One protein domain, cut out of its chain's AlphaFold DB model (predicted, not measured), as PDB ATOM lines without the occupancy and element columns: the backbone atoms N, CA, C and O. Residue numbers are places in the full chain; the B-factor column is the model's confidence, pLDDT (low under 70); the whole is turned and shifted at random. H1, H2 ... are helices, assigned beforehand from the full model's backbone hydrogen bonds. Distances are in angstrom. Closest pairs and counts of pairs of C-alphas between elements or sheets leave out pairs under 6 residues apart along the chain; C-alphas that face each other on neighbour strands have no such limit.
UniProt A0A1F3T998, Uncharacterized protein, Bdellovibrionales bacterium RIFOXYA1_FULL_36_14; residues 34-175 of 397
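Overview. This is residues 34 to 175 of the 397 residues of an uncharacterized protein of Bdellovibrionales bacterium RIFOXYA1_FULL_36_14 (UniProt A0A1F3T998). The domain is an elongated stack of slanting helices in which H3, H6 and H8 stand in one row and run the same way, while H4 and H7 pack over H6 and run opposite to it. H1 and H2 pack on H3 at one end of the stack, H8 lies at the other end, and the short H5 sits between H3 and H6. The printed part has 142 residues with eight named helices, H1 to H8 in order, and no named strand, and its class is all helix. It is compact, with a radius of gyration of the C-alphas of 16.5 A, and spans 52 by 29 by 21 A.

Along the chain. H1 is residues 34 to 42, beginning with C-alpha 34 at (217.153, 189.666, 197.884), and H2 is residues 46 to 52. H3, residues 63 to 82, is 28.2 A long from first to last C-alpha. H4 is residues 88 to 98, 15.4 A, and H5 is residues 101 to 104. H6, residues 107 to 129, is the longest helix at 32.7 A, beginning with C-alpha 107 at (204.446, 176.263, 182.726). H7, residues 133 to 148, is 22.7 A long. H8, residues 157 to 170, is 20.7 A long and ends with C-alpha 170 at (181.415, 187.650, 168.806).

Arrangement. H6 is the hub, touching five other helices. Its residues 108 to 116 touch H3 at a shallow tilt of 28 degrees, the same way, closest at the C-alphas of Glu 74 and Phe 109, 5.9 A apart. H4 touches H6 opposite ways at 24 degrees, a shallow tilt, with the C-alphas of Val 94 and Arg 113 closest at 7.2 A. H5 and H6 only just touch, with 3 pairs of C-alphas within 8 A, and only at the corner; their closest C-alphas, of Leu 103 and Phe 109, are 6.4 A apart. H6, H7 and H8 form an up and down bundle, each running against the one before. H6 and H7 are a hairpin, closest at the C-alphas of Ala 128 and Ile 136, 5.0 A. H1 and H2, also a hairpin, both touch H3; the closest C-alphas of H1 and H3, of Ser 41 and Gly 72, are 6.0 A apart. H3 and H8 are apart. In H1, H2, H3, H4, H6, H7 and H8 every O i to N i+4 pair is within hydrogen-bond range; H5 is too short for such a pair.

Size, cuts and confidence. The two C-alphas farthest apart, of Arg 35 and Ser 173, are 52.9 A apart. The printed part has no cut and no long link. The mean pLDDT of the printed part is 92.2, and residue 173 is under 70.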
ATOM      1  N   MET A  34     217.978 190.881 197.848       94.00
ATOM      2  CA  MET A  34     217.153 189.666 197.884       94.00
ATOM      3  C   MET A  34     216.151 189.690 199.044       94.00
ATOM      4  O   MET A  34     215.026 189.228 198.892       94.00
ATOM      5  N   ARG A  35     216.551 190.258 200.189       94.56
ATOM      6  CA  ARG A  35     215.696 190.330 201.373       94.56
ATOM      7  C   ARG A  35     214.519 191.279 201.163       94.56
ATOM      8  O   ARG A  35     213.424 190.982 201.624       94.56
ATOM      9  N   ASP A  36     214.732 192.370 200.435       95.31
ATOM     10  CA  ASP A  36     213.660 193.314 200.108       95.31
ATOM     11  C   ASP A  36     212.619 192.646 199.198       95.31
ATOM     12  O   ASP A  36     211.421 192.766 199.431       95.31
ATOM     13  N   LEU A  37     213.065 191.845 198.220       95.69
ATOM     14  CA  LEU A  37     212.165 191.062 197.364       95.69
ATOM     15  C   LEU A  37     211.363 190.007 198.145       95.69
ATOM     16  O   LEU A  37     210.198 189.775 197.832       95.69
ATOM     17  N   GLU A  38     211.958 189.365 199.153       95.62
ATOM     18  CA  GLU A  38     211.234 188.435 200.035       95.62
ATOM     19  C   GLU A  38     210.108 189.146 200.788       95.62
ATOM     20  O   GLU A  38     208.974 188.672 200.769       95.62
ATOM     21  N   ILE A  39     210.409 190.305 201.382       96.19
ATOM     22  CA  ILE A  39     209.433 191.109 202.127       96.19
ATOM     23  C   ILE A  39     208.293 191.549 201.204       96.19
ATOM     24  O   ILE A  39     207.133 191.321 201.528       96.19
ATOM     25  N   LEU A  40     208.600 192.083 200.017       96.38
ATOM     26  CA  LEU A  40     207.568 192.498 199.060       96.38
ATOM     27  C   LEU A  40     206.668 191.335 198.614       96.38
ATOM     28  O   LEU A  40     205.467 191.520 198.416       96.38
ATOM     29  N   SER A  41     207.236 190.137 198.459       93.56
ATOM     30  CA  SER A  41     206.478 188.930 198.114       93.56
ATOM     31  C   SER A  41     205.550 188.493 199.254       93.56
ATOM     32  O   SER A  41     204.389 188.160 199.007       93.56
ATOM     33  N   GLU A  42     206.026 188.538 200.504       94.06
ATOM     34  CA  GLU A  42     205.237 188.239 201.709       94.06
ATOM     35  C   GLU A  42     204.104 189.257 201.925       94.06
ATOM     36  O   GLU A  42     202.974 188.875 202.235       94.06
ATOM     37  N   GLU A  43     204.381 190.542 201.695       95.75
ATOM     38  CA  GLU A  43     203.420 191.646 201.803       95.75
ATOM     39  C   GLU A  43     202.463 191.747 200.604       95.75
ATOM     40  O   GLU A  43     201.556 192.579 200.612       95.75
ATOM     41  N   LYS A  44     202.627 190.889 199.586       95.69
ATOM     42  CA  LYS A  44     201.847 190.879 198.335       95.69
ATOM     43  C   LYS A  44     201.930 192.181 197.531       95.69
ATOM     44  O   LYS A  44     201.053 192.482 196.722       95.69
ATOM     45  N   ASN A  45     203.005 192.947 197.687       95.81
ATOM     46  CA  ASN A  45     203.249 194.133 196.875       95.81
ATOM     47  C   ASN A  45     203.905 193.737 195.541       95.81
ATOM     48  O   ASN A  45     205.087 193.971 195.284       95.81
ATOM     49  N   PHE A  46     203.124 193.062 194.694       96.19
ATOM     50  CA  PHE A  46     203.640 192.398 193.498       96.19
ATOM     51  C   PHE A  46     204.152 193.362 192.425       96.19
ATOM     52  O   PHE A  46     205.115 193.037 191.735       96.19
ATOM     53  N   ILE A  47     203.531 194.534 192.270       95.19
ATOM     54  CA  ILE A  47     203.962 195.514 191.262       95.19
ATOM     55  C   ILE A  47     205.362 196.028 191.598       95.19
ATOM     56  O   ILE A  47     206.258 195.954 190.758       95.19
ATOM     57  N   GLU A  48     205.579 196.454 192.845       95.81
ATOM     58  CA  GLU A  48     206.895 196.896 193.307       95.81
ATOM     59  C   GLU A  48     207.914 195.751 193.250       95.81
ATOM     60  O   GLU A  48     209.029 195.935 192.761       95.81
ATOM     61  N   PHE A  49     207.505 194.540 193.648       97.06
ATOM     62  CA  PHE A  49     208.343 193.348 193.535       97.06
ATOM     63  C   PHE A  49     208.867 193.164 192.110       97.06
ATOM     64  O   PHE A  49     210.064 192.980 191.915       97.06
ATOM     65  N   PHE A  50     208.001 193.217 191.095       97.00
ATOM     66  CA  PHE A  50     208.406 192.982 189.709       97.00
ATOM     67  C   PHE A  50     209.167 194.142 189.082       97.00
ATOM     68  O   PHE A  50     210.042 193.906 188.247       97.00
ATOM     69  N   ASP A  51     208.870 195.374 189.477       94.69
ATOM     70  CA  ASP A  51     209.613 196.532 188.990       94.69
ATOM     71  C   ASP A  51     211.068 196.517 189.495       94.69
ATOM     72  O   ASP A  51     211.964 196.929 188.756       94.69
ATOM     73  N   HIS A  52     211.320 195.917 190.667       95.69
ATOM     74  CA  HIS A  52     212.648 195.819 191.283       95.69
ATOM     75  C   HIS A  52     213.302 194.428 191.235       95.69
ATOM     76  O   HIS A  52     214.501 194.298 191.481       95.69
ATOM     77  N   ALA A  53     212.592 193.362 190.855       94.88
ATOM     78  CA  ALA A  53     213.160 192.006 190.838       94.88
ATOM     79  C   ALA A  53     214.360 191.863 189.884       94.88
ATOM     80  O   ALA A  53     215.217 190.996 190.079       94.88
ATOM     81  N   MET A  54     214.450 192.719 188.865       93.12
ATOM     82  CA  MET A  54     215.579 192.764 187.934       93.12
ATOM     83  C   MET A  54     216.778 193.584 188.443       93.12
ATOM     84  O   MET A  54     217.849 193.476 187.839       93.12
ATOM     85  N   ASP A  55     216.657 194.317 189.556       94.44
ATOM     86  CA  ASP A  55     217.770 195.054 190.183       94.44
ATOM     87  C   ASP A  55     218.850 194.102 190.716       94.44
ATOM     88  O   ASP A  55     220.042 194.429 190.754       94.44
ATOM     89  N   ILE A  56     218.456 192.868 191.051       92.94
ATOM     90  CA  ILE A  56     219.391 191.793 191.368       92.94
ATOM     91  C   ILE A  56     220.262 191.521 190.143       92.94
ATOM     92  O   ILE A  56     219.778 191.144 189.070       92.94
ATOM     93  N   ARG A  57     221.579 191.678 190.314       90.88
ATOM     94  CA  ARG A  57     222.569 191.448 189.252       90.88
ATOM     95  C   ARG A  57     222.398 190.050 188.648       90.88
ATOM     96  O   ARG A  57     222.237 189.106 189.417       90.88
ATOM     97  N   PRO A  58     222.534 189.869 187.321       91.75
ATOM     98  CA  PRO A  58     222.364 188.564 186.675       91.75
ATOM     99  C   PRO A  58     223.162 187.416 187.315       91.75
ATOM    100  O   PRO A  58     222.633 186.322 187.456       91.75
ATOM    101  N   LEU A  59     224.394 187.677 187.774       91.25
ATOM    102  CA  LEU A  59     225.243 186.689 188.460       91.25
ATOM    103  C   LEU A  59     224.693 186.225 189.823       91.25
ATOM    104  O   LEU A  59     225.066 185.159 190.297       91.25
ATOM    105  N   ASN A  60     223.810 187.012 190.440       91.88
ATOM    106  CA  ASN A  60     223.205 186.733 191.744       91.88
ATOM    107  C   ASN A  60     221.779 186.163 191.624       91.88
ATOM    108  O   ASN A  60     221.150 185.877 192.641       91.88
ATOM    109  N   ARG A  61     221.256 185.998 190.401       94.12
ATOM    110  CA  ARG A  61     219.940 185.400 190.136       94.12
ATOM    111  C   ARG A  61     220.049 183.879 190.186       94.12
ATOM    112  O   ARG A  61     220.110 183.203 189.163       94.12
ATOM    113  N   ASN A  62     220.158 183.367 191.403       94.88
ATOM    114  CA  ASN A  62     220.211 181.941 191.694       94.88
ATOM    115  C   ASN A  62     218.801 181.313 191.712       94.88
ATOM    116  O   ASN A  62     217.799 181.980 191.453       94.88
ATOM    117  N   THR A  63     218.722 180.025 192.049       95.56
ATOM    118  CA  THR A  63     217.455 179.284 192.169       95.56
ATOM    119  C   THR A  63     216.469 179.952 193.131       95.56
ATOM    120  O   THR A  63     215.285 180.011 192.833       95.56
ATOM    121  N   HIS A  64     216.947 180.538 194.232       96.12
ATOM    122  CA  HIS A  64     216.085 181.224 195.202       96.12
ATOM    123  C   HIS A  64     215.397 182.458 194.606       96.12
ATOM    124  O   HIS A  64     214.186 182.619 194.732       96.12
ATOM    125  N   TRP A  65     216.141 183.294 193.874       96.75
ATOM    126  CA  TRP A  65     215.554 184.414 193.128       96.75
ATOM    127  C   TRP A  65     214.498 183.939 192.128       96.75
ATOM    128  O   TRP A  65     213.423 184.525 192.011       96.75
ATOM    129  N   GLN A  66     214.809 182.867 191.400       96.19
ATOM    130  CA  GLN A  66     213.917 182.297 190.401       96.19
ATOM    131  C   GLN A  66     212.618 181.780 191.037       96.19
ATOM    132  O   GLN A  66     211.540 182.070 190.520       96.19
ATOM    133  N   ASP A  67     212.708 181.107 192.184       95.50
ATOM    134  CA  ASP A  67     211.552 180.633 192.948       95.50
ATOM    135  C   ASP A  67     210.693 181.790 193.475       95.50
ATOM    136  O   ASP A  67     209.464 181.710 193.428       95.50
ATOM    137  N   LEU A  68     211.316 182.884 193.933       96.25
ATOM    138  CA  LEU A  68     210.598 184.100 194.329       96.25
ATOM    139  C   LEU A  68     209.847 184.714 193.145       96.25
ATOM    140  O   LEU A  68     208.675 185.055 193.283       96.25
ATOM    141  N   VAL A  69     210.485 184.811 191.976       97.19
ATOM    142  CA  VAL A  69     209.849 185.321 190.752       97.19
ATOM    143  C   VAL A  69     208.687 184.429 190.315       97.19
ATOM    144  O   VAL A  69     207.638 184.943 189.931       97.19
ATOM    145  N   TYR A  70     208.829 183.105 190.408       96.50
ATOM    146  CA  TYR A  70     207.758 182.157 190.095       96.50
ATOM    147  C   TYR A  70     206.564 182.291 191.028       96.50
ATOM    148  O   TYR A  70     205.449 182.510 190.555       96.50
ATOM    149  N   LYS A  71     206.800 182.235 192.339       95.88
ATOM    150  CA  LYS A  71     205.739 182.376 193.343       95.88
ATOM    151  C   LYS A  71     205.078 183.746 193.278       95.88
ATOM    152  O   LYS A  71     203.856 183.829 193.316       95.88
ATOM    153  N   GLY A  72     205.867 184.810 193.129       96.75
ATOM    154  CA  GLY A  72     205.351 186.165 192.964       96.75
ATOM    155  C   GLY A  72     204.435 186.275 191.749       96.75
ATOM    156  O   GLY A  72     203.382 186.898 191.832       96.75
ATOM    157  N   ALA A  73     204.782 185.627 190.631       97.44
ATOM    158  CA  ALA A  73     204.021 185.768 189.388       97.44
ATOM    159  C   ALA A  73     202.733 184.957 189.428       97.44
ATOM    160  O   ALA A  73     201.690 185.426 188.978       97.44
ATOM    161  N   GLU A  74     202.792 183.758 190.008       96.25
ATOM    162  CA  GLU A  74     201.609 182.955 190.279       96.25
ATOM    163  C   GLU A  74     200.647 183.680 191.231       96.25
ATOM    164  O   GLU A  74     199.463 183.803 190.919       96.25
ATOM    165  N   ASN A  75     201.148 184.203 192.353       96.62
ATOM    166  CA  ASN A  75     200.325 184.894 193.344       96.62
ATOM    167  C   ASN A  75     199.727 186.192 192.794       96.62
ATOM    168  O   ASN A  75     198.539 186.433 192.995       96.62
ATOM    169  N   TYR A  76     200.506 186.973 192.043       97.56
ATOM    170  CA  TYR A  76     200.010 188.161 191.354       97.56
ATOM    171  C   TYR A  76     198.864 187.823 190.398       97.56
ATOM    172  O   TYR A  76     197.806 188.448 190.456       97.56
ATOM    173  N   LEU A  77     199.043 186.803 189.547       97.69
ATOM    174  CA  LEU A  77     198.000 186.371 188.617       97.69
ATOM    175  C   LEU A  77     196.761 185.849 189.352       97.69
ATOM    176  O   LEU A  77     195.645 186.156 188.939       97.69
ATOM    177  N   ASN A  78     196.930 185.094 190.439       96.94
ATOM    178  CA  ASN A  78     195.808 184.646 191.265       96.94
ATOM    179  C   ASN A  78     195.038 185.840 191.841       96.94
ATOM    180  O   ASN A  78     193.823 185.902 191.678       96.94
ATOM    181  N   GLU A  79     195.734 186.823 192.416       96.69
ATOM    182  CA  GLU A  79     195.105 188.004 193.005       96.69
ATOM    183  C   GLU A  79     194.305 188.808 191.974       96.69
ATOM    184  O   GLU A  79     193.130 189.099 192.201       96.69
ATOM    185  N   ILE A  80     194.885 189.134 190.814       97.25
ATOM    186  CA  ILE A  80     194.168 189.912 189.788       97.25
ATOM    187  C   ILE A  80     193.008 189.120 189.164       97.25
ATOM    188  O   ILE A  80     192.025 189.718 188.727       97.25
ATOM    189  N   ILE A  81     193.085 187.781 189.123       96.50
ATOM    190  CA  ILE A  81     191.978 186.931 188.666       96.50
ATOM    191  C   ILE A  81     190.857 186.902 189.711       96.50
ATOM    192  O   ILE A  81     189.691 187.006 189.334       96.50
ATOM    193  N   GLU A  82     191.188 186.746 190.993       96.12
ATOM    194  CA  GLU A  82     190.227 186.691 192.102       96.12
ATOM    195  C   GLU A  82     189.526 188.036 192.306       96.12
ATOM    196  O   GLU A  82     188.305 188.090 192.444       96.12
ATOM    197  N   THR A  83     190.285 189.128 192.236       96.25
ATOM    198  CA  THR A  83     189.775 190.503 192.353       96.25
ATOM    199  C   THR A  83     189.195 191.051 191.042       96.25
ATOM    200  O   THR A  83     188.736 192.190 191.001       96.25
ATOM    201  N   GLN A  84     189.171 190.241 189.976       95.56
ATOM    202  CA  GLN A  84     188.588 190.561 188.665       95.56
ATOM    203  C   GLN A  84     189.163 191.822 187.996       95.56
ATOM    204  O   GLN A  84     188.459 192.553 187.294       95.56
ATOM    205  N   GLN A  85     190.459 192.078 188.167       95.25
ATOM    206  CA  GLN A  85     191.144 193.236 187.590       95.25
ATOM    207  C   GLN A  85     191.474 193.031 186.103       95.25
ATOM    208  O   GLN A  85     192.635 192.995 185.714       95.25
ATOM    209  N   TYR A  86     190.462 192.929 185.242       95.06
ATOM    210  CA  TYR A  86     190.622 192.691 183.798       95.06
ATOM    211  C   TYR A  86     190.823 193.982 182.983       95.06
ATOM    212  O   TYR A  86     190.211 194.181 181.933       95.06
ATOM    213  N   GLY A  87     191.658 194.893 183.482       93.44
ATOM    214  CA  GLY A  87     191.931 196.183 182.846       93.44
ATOM    215  C   GLY A  87     192.980 196.113 181.733       93.44
ATOM    216  O   GLY A  87     193.846 195.235 181.722       93.44
ATOM    217  N   LYS A  88     192.951 197.097 180.821       93.00
ATOM    218  CA  LYS A  88     193.927 197.220 179.722       93.00
ATOM    219  C   LYS A  88     195.368 197.368 180.222       93.00
ATOM    220  O   LYS A  88     196.284 196.770 179.667       93.00
ATOM    221  N   GLU A  89     195.582 198.149 181.276       94.94
ATOM    222  CA  GLU A  89     196.920 198.310 181.857       94.94
ATOM    223  C   GLU A  89     197.391 197.028 182.555       94.94
ATOM    224  O   GLU A  89     198.553 196.646 182.424       94.94
ATOM    225  N   THR A  90     196.475 196.289 183.184       95.88
ATOM    226  CA  THR A  90     196.786 195.010 183.824       95.88
ATOM    227  C   THR A  90     197.214 193.952 182.805       95.88
ATOM    228  O   THR A  90     198.258 193.332 182.989       95.88
ATOM    229  N   ILE A  91     196.486 193.769 181.688       95.88
ATOM    230  CA  ILE A  91     196.920 192.808 180.652       95.88
ATOM    231  C   ILE A  91     198.269 193.211 180.045       95.88
ATOM    232  O   ILE A  91     199.116 192.348 179.843       95.88
ATOM    233  N   LYS A  92     198.526 194.507 179.818       95.56
ATOM    234  CA  LYS A  92     199.832 194.972 179.324       95.56
ATOM    235  C   LYS A  92     200.953 194.620 180.295       95.56
ATOM    236  O   LYS A  92     202.033 194.230 179.855       95.56
ATOM    237  N   TYR A  93     200.707 194.749 181.599       96.25
ATOM    238  CA  TYR A  93     201.681 194.378 182.618       96.25
ATOM    239  C   TYR A  93     201.927 192.864 182.636       96.25
ATOM    240  O   TYR A  93     203.077 192.433 182.585       96.25
ATOM    241  N   VAL A  94     200.867 192.050 182.586       96.50
ATOM    242  CA  VAL A  94     200.976 190.585 182.455       96.50
ATOM    243  C   VAL A  94     201.774 190.193 181.206       96.50
ATOM    244  O   VAL A  94     202.673 189.356 181.284       96.50
ATOM    245  N   GLU A  95     201.513 190.835 180.066       95.19
ATOM    246  CA  GLU A  95     202.256 190.588 178.829       95.19
ATOM    247  C   GLU A  95     203.722 191.015 178.944       95.19
ATOM    248  O   GLU A  95     204.600 190.282 178.491       95.19
ATOM    249  N   LYS A  96     204.023 192.142 179.605       95.19
ATOM    250  CA  LYS A  96     205.403 192.566 179.907       95.19
ATOM    251  C   LYS A  96     206.144 191.486 180.702       95.19
ATOM    252  O   LYS A  96     207.287 191.171 180.365       95.19
ATOM    253  N   LEU A  97     205.501 190.895 181.712       95.50
ATOM    254  CA  LEU A  97     206.072 189.795 182.499       95.50
ATOM    255  C   LEU A  97     206.278 188.528 181.657       95.50
ATOM    256  O   LEU A  97     207.288 187.846 181.813       95.50
ATOM    257  N   ALA A  98     205.387 188.234 180.707       93.62
ATOM    258  CA  ALA A  98     205.506 187.067 179.830       93.62
ATOM    259  C   ALA A  98     206.754 187.085 178.928       93.62
ATOM    260  O   ALA A  98     207.213 186.028 178.484       93.62
ATOM    261  N   PHE A  99     207.342 188.262 178.688       92.31
ATOM    262  CA  PHE A  99     208.609 188.397 177.967       92.31
ATOM    263  C   PHE A  99     209.849 188.121 178.826       92.31
ATOM    264  O   PHE A  99     210.949 188.009 178.278       92.31
ATOM    265  N   TRP A 100     209.715 187.985 180.148       94.00
ATOM    266  CA  TRP A 100     210.847 187.659 181.012       94.00
ATOM    267  C   TRP A 100     211.318 186.228 180.735       94.00
ATOM    268  O   TRP A 100     210.503 185.314 180.840       94.00
ATOM    269  N   PRO A 101     212.613 185.981 180.454       90.62
ATOM    270  CA  PRO A 101     213.109 184.635 180.151       90.62
ATOM    271  C   PRO A 101     212.738 183.591 181.213       90.62
ATOM    272  O   PRO A 101     212.393 182.461 180.877       90.62
ATOM    273  N   THR A 102     212.755 183.999 182.483       92.75
ATOM    274  CA  THR A 102     212.391 183.167 183.632       92.75
ATOM    275  C   THR A 102     210.934 182.704 183.555       92.75
ATOM    276  O   THR A 102     210.675 181.506 183.640       92.75
ATOM    277  N   LEU A 103     209.993 183.632 183.344       94.38
ATOM    278  CA  LEU A 103     208.545 183.371 183.328       94.38
ATOM    279  C   LEU A 103     208.051 182.796 181.998       94.38
ATOM    280  O   LEU A 103     207.110 182.003 181.963       94.38
ATOM    281  N   ARG A 104     208.709 183.144 180.892       91.12
ATOM    282  CA  ARG A 104     208.385 182.640 179.557       91.12
ATOM    283  C   ARG A 104     208.426 181.112 179.491       91.12
ATOM    284  O   ARG A 104     207.600 180.513 178.816       91.12
ATOM    285  N   ASN A 105     209.355 180.497 180.216       87.50
ATOM    286  CA  ASN A 105     209.536 179.044 180.235       87.50
ATOM    287  C   ASN A 105     208.895 178.370 181.458       87.50
ATOM    288  O   ASN A 105     209.136 177.191 181.702       87.50
ATOM    289  N   ASN A 106     208.119 179.108 182.257       91.69
ATOM    290  CA  ASN A 106     207.445 178.561 183.426       91.69
ATOM    291  C   ASN A 106     206.014 178.141 183.064       91.69
ATOM    292  O   ASN A 106     205.168 178.983 182.767       91.69
ATOM    293  N   GLU A 107     205.741 176.838 183.109       90.38
ATOM    294  CA  GLU A 107     204.446 176.263 182.726       90.38
ATOM    295  C   GLU A 107     203.282 176.808 183.568       90.38
ATOM    296  O   GLU A 107     202.260 177.209 183.015       90.38
ATOM    297  N   ILE A 108     203.455 176.903 184.893       92.56
ATOM    298  CA  ILE A 108     202.415 177.385 185.818       92.56
ATOM    299  C   ILE A 108     202.018 178.824 185.471       92.56
ATOM    300  O   ILE A 108     200.833 179.132 185.329       92.56
ATOM    301  N   PHE A 109     203.004 179.696 185.257       94.75
ATOM    302  CA  PHE A 109     202.777 181.070 184.832       94.75
ATOM    303  C   PHE A 109     202.057 181.131 183.480       94.75
ATOM    304  O   PHE A 109     201.094 181.881 183.349       94.75
ATOM    305  N   GLN A 110     202.461 180.328 182.485       93.50
ATOM    306  CA  GLN A 110     201.787 180.314 181.179       93.50
ATOM    307  C   GLN A 110     200.328 179.842 181.282       93.50
ATOM    308  O   GLN A 110     199.453 180.423 180.638       93.50
ATOM    309  N   VAL A 111     200.034 178.853 182.133       92.69
ATOM    310  CA  VAL A 111     198.659 178.400 182.405       92.69
ATOM    311  C   VAL A 111     197.834 179.512 183.058       92.69
ATOM    312  O   VAL A 111     196.718 179.791 182.615       92.69
ATOM    313  N   LYS A 112     198.372 180.198 184.071       94.88
ATOM    314  CA  LYS A 112     197.682 181.311 184.743       94.88
ATOM    315  C   LYS A 112     197.493 182.517 183.818       94.88
ATOM    316  O   LYS A 112     196.411 183.100 183.784       94.88
ATOM    317  N   ARG A 113     198.499 182.841 183.000       95.38
ATOM    318  CA  ARG A 113     198.418 183.861 181.945       95.38
ATOM    319  C   ARG A 113     197.309 183.529 180.951       95.38
ATOM    320  O   ARG A 113     196.530 184.413 180.610       95.38
ATOM    321  N   ALA A 114     197.207 182.272 180.513       95.06
ATOM    322  CA  ALA A 114     196.140 181.810 179.625       95.06
ATOM    323  C   ALA A 114     194.749 181.998 180.253       95.06
ATOM    324  O   ALA A 114     193.853 182.539 179.606       95.06
ATOM    325  N   GLN A 115     194.584 181.620 181.526       95.12
ATOM    326  CA  GLN A 115     193.331 181.801 182.269       95.12
ATOM    327  C   GLN A 115     192.936 183.278 182.390       95.12
ATOM    328  O   GLN A 115     191.780 183.629 182.146       95.12
ATOM    329  N   TYR A 116     193.887 184.144 182.751       97.12
ATOM    330  CA  TYR A 116     193.655 185.584 182.831       97.12
ATOM    331  C   TYR A 116     193.302 186.169 181.456       97.12
ATOM    332  O   TYR A 116     192.290 186.857 181.323       97.12
ATOM    333  N   GLY A 117     194.097 185.852 180.427       96.62
ATOM    334  CA  GLY A 117     193.913 186.343 179.064       96.62
ATOM    335  C   GLY A 117     192.542 185.987 178.495       96.62
ATOM    336  O   GLY A 117     191.853 186.864 177.984       96.62
ATOM    337  N   LEU A 118     192.092 184.739 178.656       96.19
ATOM    338  CA  LEU A 118     190.777 184.309 178.172       96.19
ATOM    339  C   LEU A 118     189.634 185.123 178.805       96.19
ATOM    340  O   LEU A 118     188.730 185.577 178.101       96.19
ATOM    341  N   LYS A 119     189.692 185.364 180.121       96.69
ATOM    342  CA  LYS A 119     188.700 186.199 180.817       96.69
ATOM    343  C   LYS A 119     188.766 187.662 180.373       96.69
ATOM    344  O   LYS A 119     187.719 188.254 180.113       96.69
ATOM    345  N   TYR A 120     189.973 188.218 180.236       97.25
ATOM    346  CA  TYR A 120     190.181 189.573 179.723       97.25
ATOM    347  C   TYR A 120     189.565 189.745 178.331       97.25
ATOM    348  O   TYR A 120     188.765 190.657 178.134       97.25
ATOM    349  N   PHE A 121     189.870 188.858 177.377       96.50
ATOM    350  CA  PHE A 121     189.362 188.993 176.010       96.50
ATOM    351  C   PHE A 121     187.854 188.793 175.917       96.50
ATOM    352  O   PHE A 121     187.212 189.477 175.124       96.50
ATOM    353  N   ASN A 122     187.269 187.934 176.755       95.12
ATOM    354  CA  ASN A 122     185.817 187.804 176.826       95.12
ATOM    355  C   ASN A 122     185.155 189.122 177.260       95.12
ATOM    356  O   ASN A 122     184.206 189.574 176.627       95.12
ATOM    357  N   ILE A 123     185.697 189.786 178.285       94.19
ATOM    358  CA  ILE A 123     185.205 191.095 178.744       94.19
ATOM    359  C   ILE A 123     185.471 192.183 177.696       94.19
ATOM    360  O   ILE A 123     184.598 193.012 177.443       94.19
ATOM    361  N   CYS A 124     186.648 192.175 177.064       94.44
ATOM    362  CA  CYS A 124     187.006 193.113 176.000       94.44
ATOM    363  C   CYS A 124     185.983 193.044 174.859       94.44
ATOM    364  O   CYS A 124     185.405 194.065 174.488       94.44
ATOM    365  N   LEU A 125     185.704 191.838 174.354       92.50
ATOM    366  CA  LEU A 125     184.762 191.616 173.261       92.50
ATOM    367  C   LEU A 125     183.311 191.913 173.667       92.50
ATOM    368  O   LEU A 125     182.585 192.518 172.879       92.50
ATOM    369  N   ASP A 126     182.889 191.563 174.889       92.00
ATOM    370  CA  ASP A 126     181.540 191.887 175.380       92.00
ATOM    371  C   ASP A 126     181.311 193.397 175.513       92.00
ATOM    372  O   ASP A 126     180.265 193.919 175.117       92.00
ATOM    373  N   ASN A 127     182.308 194.127 176.013       90.06
ATOM    374  CA  ASN A 127     182.246 195.583 176.094       90.06
ATOM    375  C   ASN A 127     182.275 196.216 174.701       90.06
ATOM    376  O   ASN A 127     181.448 197.076 174.405       90.06
ATOM    377  N   ALA A 128     183.161 195.746 173.822       87.44
ATOM    378  CA  ALA A 128     183.263 196.235 172.454       87.44
ATOM    379  C   ALA A 128     181.987 195.975 171.634       87.44
ATOM    380  O   ALA A 128     181.632 196.778 170.774       87.44
ATOM    381  N   ARG A 129     181.240 194.901 171.931       82.56
ATOM    382  CA  ARG A 129     179.932 194.624 171.314       82.56
ATOM    383  C   ARG A 129     178.903 195.725 171.584       82.56
ATOM    384  O   ARG A 129     178.019 195.940 170.758       82.56
ATOM    385  N   LYS A 130     179.001 196.405 172.729       82.88
ATOM    386  CA  LYS A 130     178.127 197.532 173.106       82.88
ATOM    387  C   LYS A 130     178.584 198.856 172.484       82.88
ATOM    388  O   LYS A 130     177.848 199.836 172.553       82.88
ATOM    389  N   GLY A 131     179.787 198.882 171.912       77.62
ATOM    390  CA  GLY A 131     180.412 200.056 171.320       77.62
ATOM    391  C   GLY A 131     180.492 199.985 169.794       77.62
ATOM    392  O   GLY A 131     179.512 199.681 169.112       77.62
ATOM    393  N   THR A 132     181.652 200.326 169.234       75.25
ATOM    394  CA  THR A 132     181.870 200.435 167.783       75.25
ATOM    395  C   THR A 132     182.534 199.192 167.190       75.25
ATOM    396  O   THR A 132     183.294 198.481 167.844       75.25
ATOM    397  N   SER A 133     182.358 198.975 165.882       78.75
ATOM    398  CA  SER A 133     183.051 197.900 165.152       78.75
ATOM    399  C   SER A 133     184.582 197.970 165.248       78.75
ATOM    400  O   SER A 133     185.254 196.955 165.077       78.75
ATOM    401  N   ASN A 134     185.146 199.157 165.493       85.38
ATOM    402  CA  ASN A 134     186.589 199.347 165.630       85.38
ATOM    403  C   ASN A 134     187.115 198.801 166.963       85.38
ATOM    404  O   ASN A 134     188.213 198.255 166.999       85.38
ATOM    405  N   GLU A 135     186.332 198.884 168.039       87.81
ATOM    406  CA  GLU A 135     186.727 198.353 169.349       87.81
ATOM    407  C   GLU A 135     186.802 196.826 169.330       87.81
ATOM    408  O   GLU A 135     187.736 196.248 169.884       87.81
ATOM    409  N   ILE A 136     185.886 196.167 168.613       86.12
ATOM    410  CA  ILE A 136     185.904 194.704 168.481       86.12
ATOM    411  C   ILE A 136     187.174 194.258 167.742       86.12
ATOM    412  O   ILE A 136     187.838 193.309 168.163       86.12
ATOM    413  N   LYS A 137     187.554 194.973 166.673       86.94
ATOM    414  CA  LYS A 137     188.795 194.706 165.929       86.94
ATOM    415  C   LYS A 137     190.037 194.884 166.801       86.94
ATOM    416  O   LYS A 137     190.916 194.033 166.757       86.94
ATOM    417  N   LEU A 138     190.087 195.929 167.629       90.69
ATOM    418  CA  LEU A 138     191.201 196.149 168.557       90.69
ATOM    419  C   LEU A 138     191.340 195.001 169.567       90.69
ATOM    420  O   LEU A 138     192.441 194.481 169.742       90.69
ATOM    421  N   CYS A 139     190.238 194.549 170.176       92.12
ATOM    422  CA  CYS A 139     190.261 193.379 171.063       92.12
ATOM    423  C   CYS A 139     190.765 192.124 170.332       92.12
ATOM    424  O   CYS A 139     191.555 191.359 170.882       92.12
ATOM    425  N   GLN A 140     190.342 191.919 169.081       90.56
ATOM    426  CA  GLN A 140     190.789 190.791 168.265       90.56
ATOM    427  C   GLN A 140     192.292 190.865 167.941       90.56
ATOM    428  O   GLN A 140     192.983 189.852 168.017       90.56
ATOM    429  N   GLU A 141     192.819 192.042 167.600       91.50
ATOM    430  CA  GLU A 141     194.247 192.251 167.323       91.50
ATOM    431  C   GLU A 141     195.118 192.031 168.568       91.50
ATOM    432  O   GLU A 141     196.161 191.370 168.489       91.50
ATOM    433  N   GLU A 142     194.675 192.528 169.728       94.06
ATOM    434  CA  GLU A 142     195.323 192.256 171.016       94.06
ATOM    435  C   GLU A 142     195.316 190.746 171.312       94.06
ATOM    436  O   GLU A 142     196.341 190.191 171.708       94.06
ATOM    437  N   MET A 143     194.213 190.050 171.020       94.75
ATOM    438  CA  MET A 143     194.099 188.604 171.215       94.75
ATOM    439  C   MET A 143     194.979 187.787 170.263       94.75
ATOM    440  O   MET A 143     195.649 186.844 170.692       94.75
ATOM    441  N   HIS A 144     195.057 188.169 168.984       93.19
ATOM    442  CA  HIS A 144     195.996 187.563 168.036       93.19
ATOM    443  C   HIS A 144     197.441 187.740 168.500       93.19
ATOM    444  O   HIS A 144     198.237 186.804 168.427       93.19
ATOM    445  N   THR A 145     197.778 188.930 168.999       93.88
ATOM    446  CA  THR A 145     199.114 189.233 169.520       93.88
ATOM    447  C   THR A 145     199.422 188.393 170.757       93.88
ATOM    448  O   THR A 145     200.484 187.772 170.825       93.88
ATOM    449  N   PHE A 146     198.471 188.287 171.685       94.88
ATOM    450  CA  PHE A 146     198.570 187.446 172.877       94.88
ATOM    451  C   PHE A 146     198.823 185.971 172.532       94.88
ATOM    452  O   PHE A 146     199.726 185.346 173.101       94.88
ATOM    453  N   TRP A 147     198.072 185.421 171.571       94.31
ATOM    454  CA  TRP A 147     198.267 184.051 171.090       94.31
ATOM    455  C   TRP A 147     199.626 183.879 170.412       94.31
ATOM    456  O   TRP A 147     200.387 182.987 170.774       94.31
ATOM    457  N   LYS A 148     199.984 184.783 169.492       91.94
ATOM    458  CA  LYS A 148     201.262 184.762 168.763       91.94
ATOM    459  C   LYS A 148     202.477 184.784 169.693       91.94
ATOM    460  O   LYS A 148     203.488 184.153 169.388       91.94
ATOM    461  N   ASN A 149     202.381 185.512 170.802       90.00
ATOM    462  CA  ASN A 149     203.456 185.642 171.785       90.00
ATOM    463  C   ASN A 149     203.515 184.472 172.778       90.00
ATOM    464  O   ASN A 149     204.467 184.386 173.555       90.00
ATOM    465  N   THR A 150     202.546 183.553 172.740       89.31
ATOM    466  CA  THR A 150     202.560 182.362 173.591       89.31
ATOM    467  C   THR A 150     203.722 181.444 173.180       89.31
ATOM    468  O   THR A 150     203.873 181.127 171.996       89.31
ATOM    469  N   PRO A 151     204.584 181.023 174.123       85.69
ATOM    470  CA  PRO A 151     205.707 180.134 173.833       85.69
ATOM    471  C   PRO A 151     205.235 178.821 173.206       85.69
ATOM    472  O   PRO A 151     204.376 178.143 173.759       85.69
ATOM    473  N   LYS A 152     205.821 178.440 172.065       80.25
ATOM    474  CA  LYS A 152     205.413 177.235 171.321       80.25
ATOM    475  C   LYS A 152     205.674 175.934 172.084       80.25
ATOM    476  O   LYS A 152     204.914 174.988 171.917       80.25
ATOM    477  N   ASP A 153     206.715 175.905 172.914       74.38
ATOM    478  CA  ASP A 153     207.100 174.718 173.688       74.38
ATOM    479  C   ASP A 153     206.160 174.456 174.877       74.38
ATOM    480  O   ASP A 153     206.044 173.323 175.329       74.38
ATOM    481  N   PHE A 154     205.437 175.486 175.330       73.12
ATOM    482  CA  PHE A 154     204.468 175.430 176.434       73.12
ATOM    483  C   PHE A 154     203.081 175.885 175.982       73.12
ATOM    484  O   PHE A 154     202.300 176.437 176.758       73.12
ATOM    485  N   ILE A 155     202.792 175.731 174.689       81.25
ATOM    486  CA  ILE A 155     201.547 176.227 174.131       81.25
ATOM    487  C   ILE A 155     200.395 175.406 174.695       81.25
ATOM    488  O   ILE A 155     200.251 174.214 174.429       81.25
ATOM    489  N   ASN A 156     199.558 176.059 175.495       87.50
ATOM    490  CA  ASN A 156     198.313 175.463 175.931       87.50
ATOM    491  C   ASN A 156     197.388 175.381 174.709       87.50
ATOM    492  O   ASN A 156     196.815 176.378 174.278       87.50
ATOM    493  N   LEU A 157     197.271 174.201 174.109       91.56
ATOM    494  CA  LEU A 157     196.479 174.022 172.892       91.56
ATOM    495  C   LEU A 157     194.986 174.251 173.137       91.56
ATOM    496  O   LEU A 157     194.296 174.740 172.243       91.56
ATOM    497  N   GLN A 158     194.507 173.972 174.355       91.56
ATOM    498  CA  GLN A 158     193.134 174.268 174.755       91.56
ATOM    499  C   GLN A 158     192.853 175.770 174.679       91.56
ATOM    500  O   GLN A 158     191.810 176.153 174.164       91.56
ATOM    501  N   LEU A 159     193.812 176.614 175.083       93.19
ATOM    502  CA  LEU A 159     193.677 178.065 174.955       93.19
ATOM    503  C   LEU A 159     193.409 178.466 173.499       93.19
ATOM    504  O   LEU A 159     192.519 179.265 173.256       93.19
ATOM    505  N   GLY A 160     194.130 177.910 172.521       93.88
ATOM    506  CA  GLY A 160     193.899 178.245 171.111       93.88
ATOM    507  C   GLY A 160     192.469 177.928 170.655       93.88
ATOM    508  O   GLY A 160     191.872 178.702 169.911       93.88
ATOM    509  N   ILE A 161     191.900 176.828 171.150       94.31
ATOM    510  CA  ILE A 161     190.512 176.437 170.870       94.31
ATOM    511  C   ILE A 161     189.543 177.399 171.550       94.31
ATOM    512  O   ILE A 161     188.632 177.905 170.900       94.31
ATOM    513  N   ASP A 162     189.771 177.702 172.826       94.81
ATOM    514  CA  ASP A 162     188.917 178.610 173.593       94.81
ATOM    515  C   ASP A 162     188.911 180.018 172.978       94.81
ATOM    516  O   ASP A 162     187.855 180.634 172.859       94.81
ATOM    517  N   LEU A 163     190.067 180.506 172.508       94.81
ATOM    518  CA  LEU A 163     190.165 181.779 171.790       94.81
ATOM    519  C   LEU A 163     189.432 181.721 170.444       94.81
ATOM    520  O   LEU A 163     188.728 182.667 170.108       94.81
ATOM    521  N   ALA A 164     189.538 180.625 169.686       94.06
ATOM    522  CA  ALA A 164     188.815 180.465 168.423       94.06
ATOM    523  C   ALA A 164     187.290 180.478 168.623       94.06
ATOM    524  O   ALA A 164     186.577 181.186 167.908       94.06
ATOM    525  N   VAL A 165     186.797 179.741 169.624       92.56
ATOM    526  CA  VAL A 165     185.382 179.734 170.022       92.56
ATOM    527  C   VAL A 165     184.943 181.136 170.429       92.56
ATOM    528  O   VAL A 165     183.902 181.611 169.967       92.56
ATOM    529  N   LEU A 166     185.765 181.821 171.227       92.38
ATOM    530  CA  LEU A 166     185.487 183.172 171.683       92.38
ATOM    531  C   LEU A 166     185.371 184.150 170.505       92.38
ATOM    532  O   LEU A 166     184.365 184.848 170.410       92.38
ATOM    533  N   VAL A 167     186.325 184.184 169.563       89.50
ATOM    534  CA  VAL A 167     186.183 185.082 168.399       89.50
ATOM    535  C   VAL A 167     184.939 184.723 167.593       89.50
ATOM    536  O   VAL A 167     184.187 185.621 167.227       89.50
ATOM    537  N   ASN A 168     184.686 183.439 167.337       89.38
ATOM    538  CA  ASN A 168     183.553 183.019 166.513       89.38
ATOM    539  C   ASN A 168     182.199 183.428 167.117       89.38
ATOM    540  O   ASN A 168     181.280 183.791 166.387       89.38
ATOM    541  N   GLN A 169     182.084 183.418 168.448       89.44
ATOM    542  CA  GLN A 169     180.880 183.849 169.159       89.44
ATOM    543  C   GLN A 169     180.567 185.338 168.943       89.44
ATOM    544  O   GLN A 169     179.401 185.709 168.799       89.44
ATOM    545  N   PHE A 170     181.589 186.197 168.934       86.06
ATOM    546  CA  PHE A 170     181.415 187.650 168.806       86.06
ATOM    547  C   PHE A 170     181.533 188.148 167.357       86.06
ATOM    548  O   PHE A 170     180.968 189.184 167.011       86.06
ATOM    549  N   LEU A 171     182.230 187.402 166.500       82.81
ATOM    550  CA  LEU A 171     182.488 187.692 165.094       82.81
ATOM    551  C   LEU A 171     182.367 186.397 164.261       82.81
ATOM    552  O   LEU A 171     183.383 185.774 163.948       82.81
ATOM    553  N   PRO A 172     181.155 186.010 163.828       74.31
ATOM    554  CA  PRO A 172     180.904 184.764 163.081       74.31
ATOM    555  C   PRO A 172     181.582 184.656 161.700       74.31
ATOM    556  O   PRO A 172     181.477 183.634 161.029       74.31
ATOM    557  N   SER A 173     182.267 185.709 161.243       69.50
ATOM    558  CA  SER A 173     183.052 185.749 160.001       69.50
ATOM    559  C   SER A 173     184.554 185.933 160.244       69.50
ATOM    560  O   SER A 173     185.295 186.264 159.319       69.50
ATOM    561  N   SER A 174     184.989 185.835 161.496       72.19
ATOM    562  CA  SER A 174     186.386 186.013 161.870       72.19
ATOM    563  C   SER A 174     187.258 184.846 161.423       72.19
ATOM    564  O   SER A 174     186.807 183.707 161.287       72.19
ATOM    565  N   ASP A 175     188.540 185.135 161.207       80.00
ATOM    566  CA  ASP A 175     189.534 184.121 160.878       80.00
ATOM    567  C   ASP A 175     189.919 183.312 162.130       80.00
ATOM    568  O   ASP A 175     190.945 183.545 162.768       80.00
TER     569      ASP A 175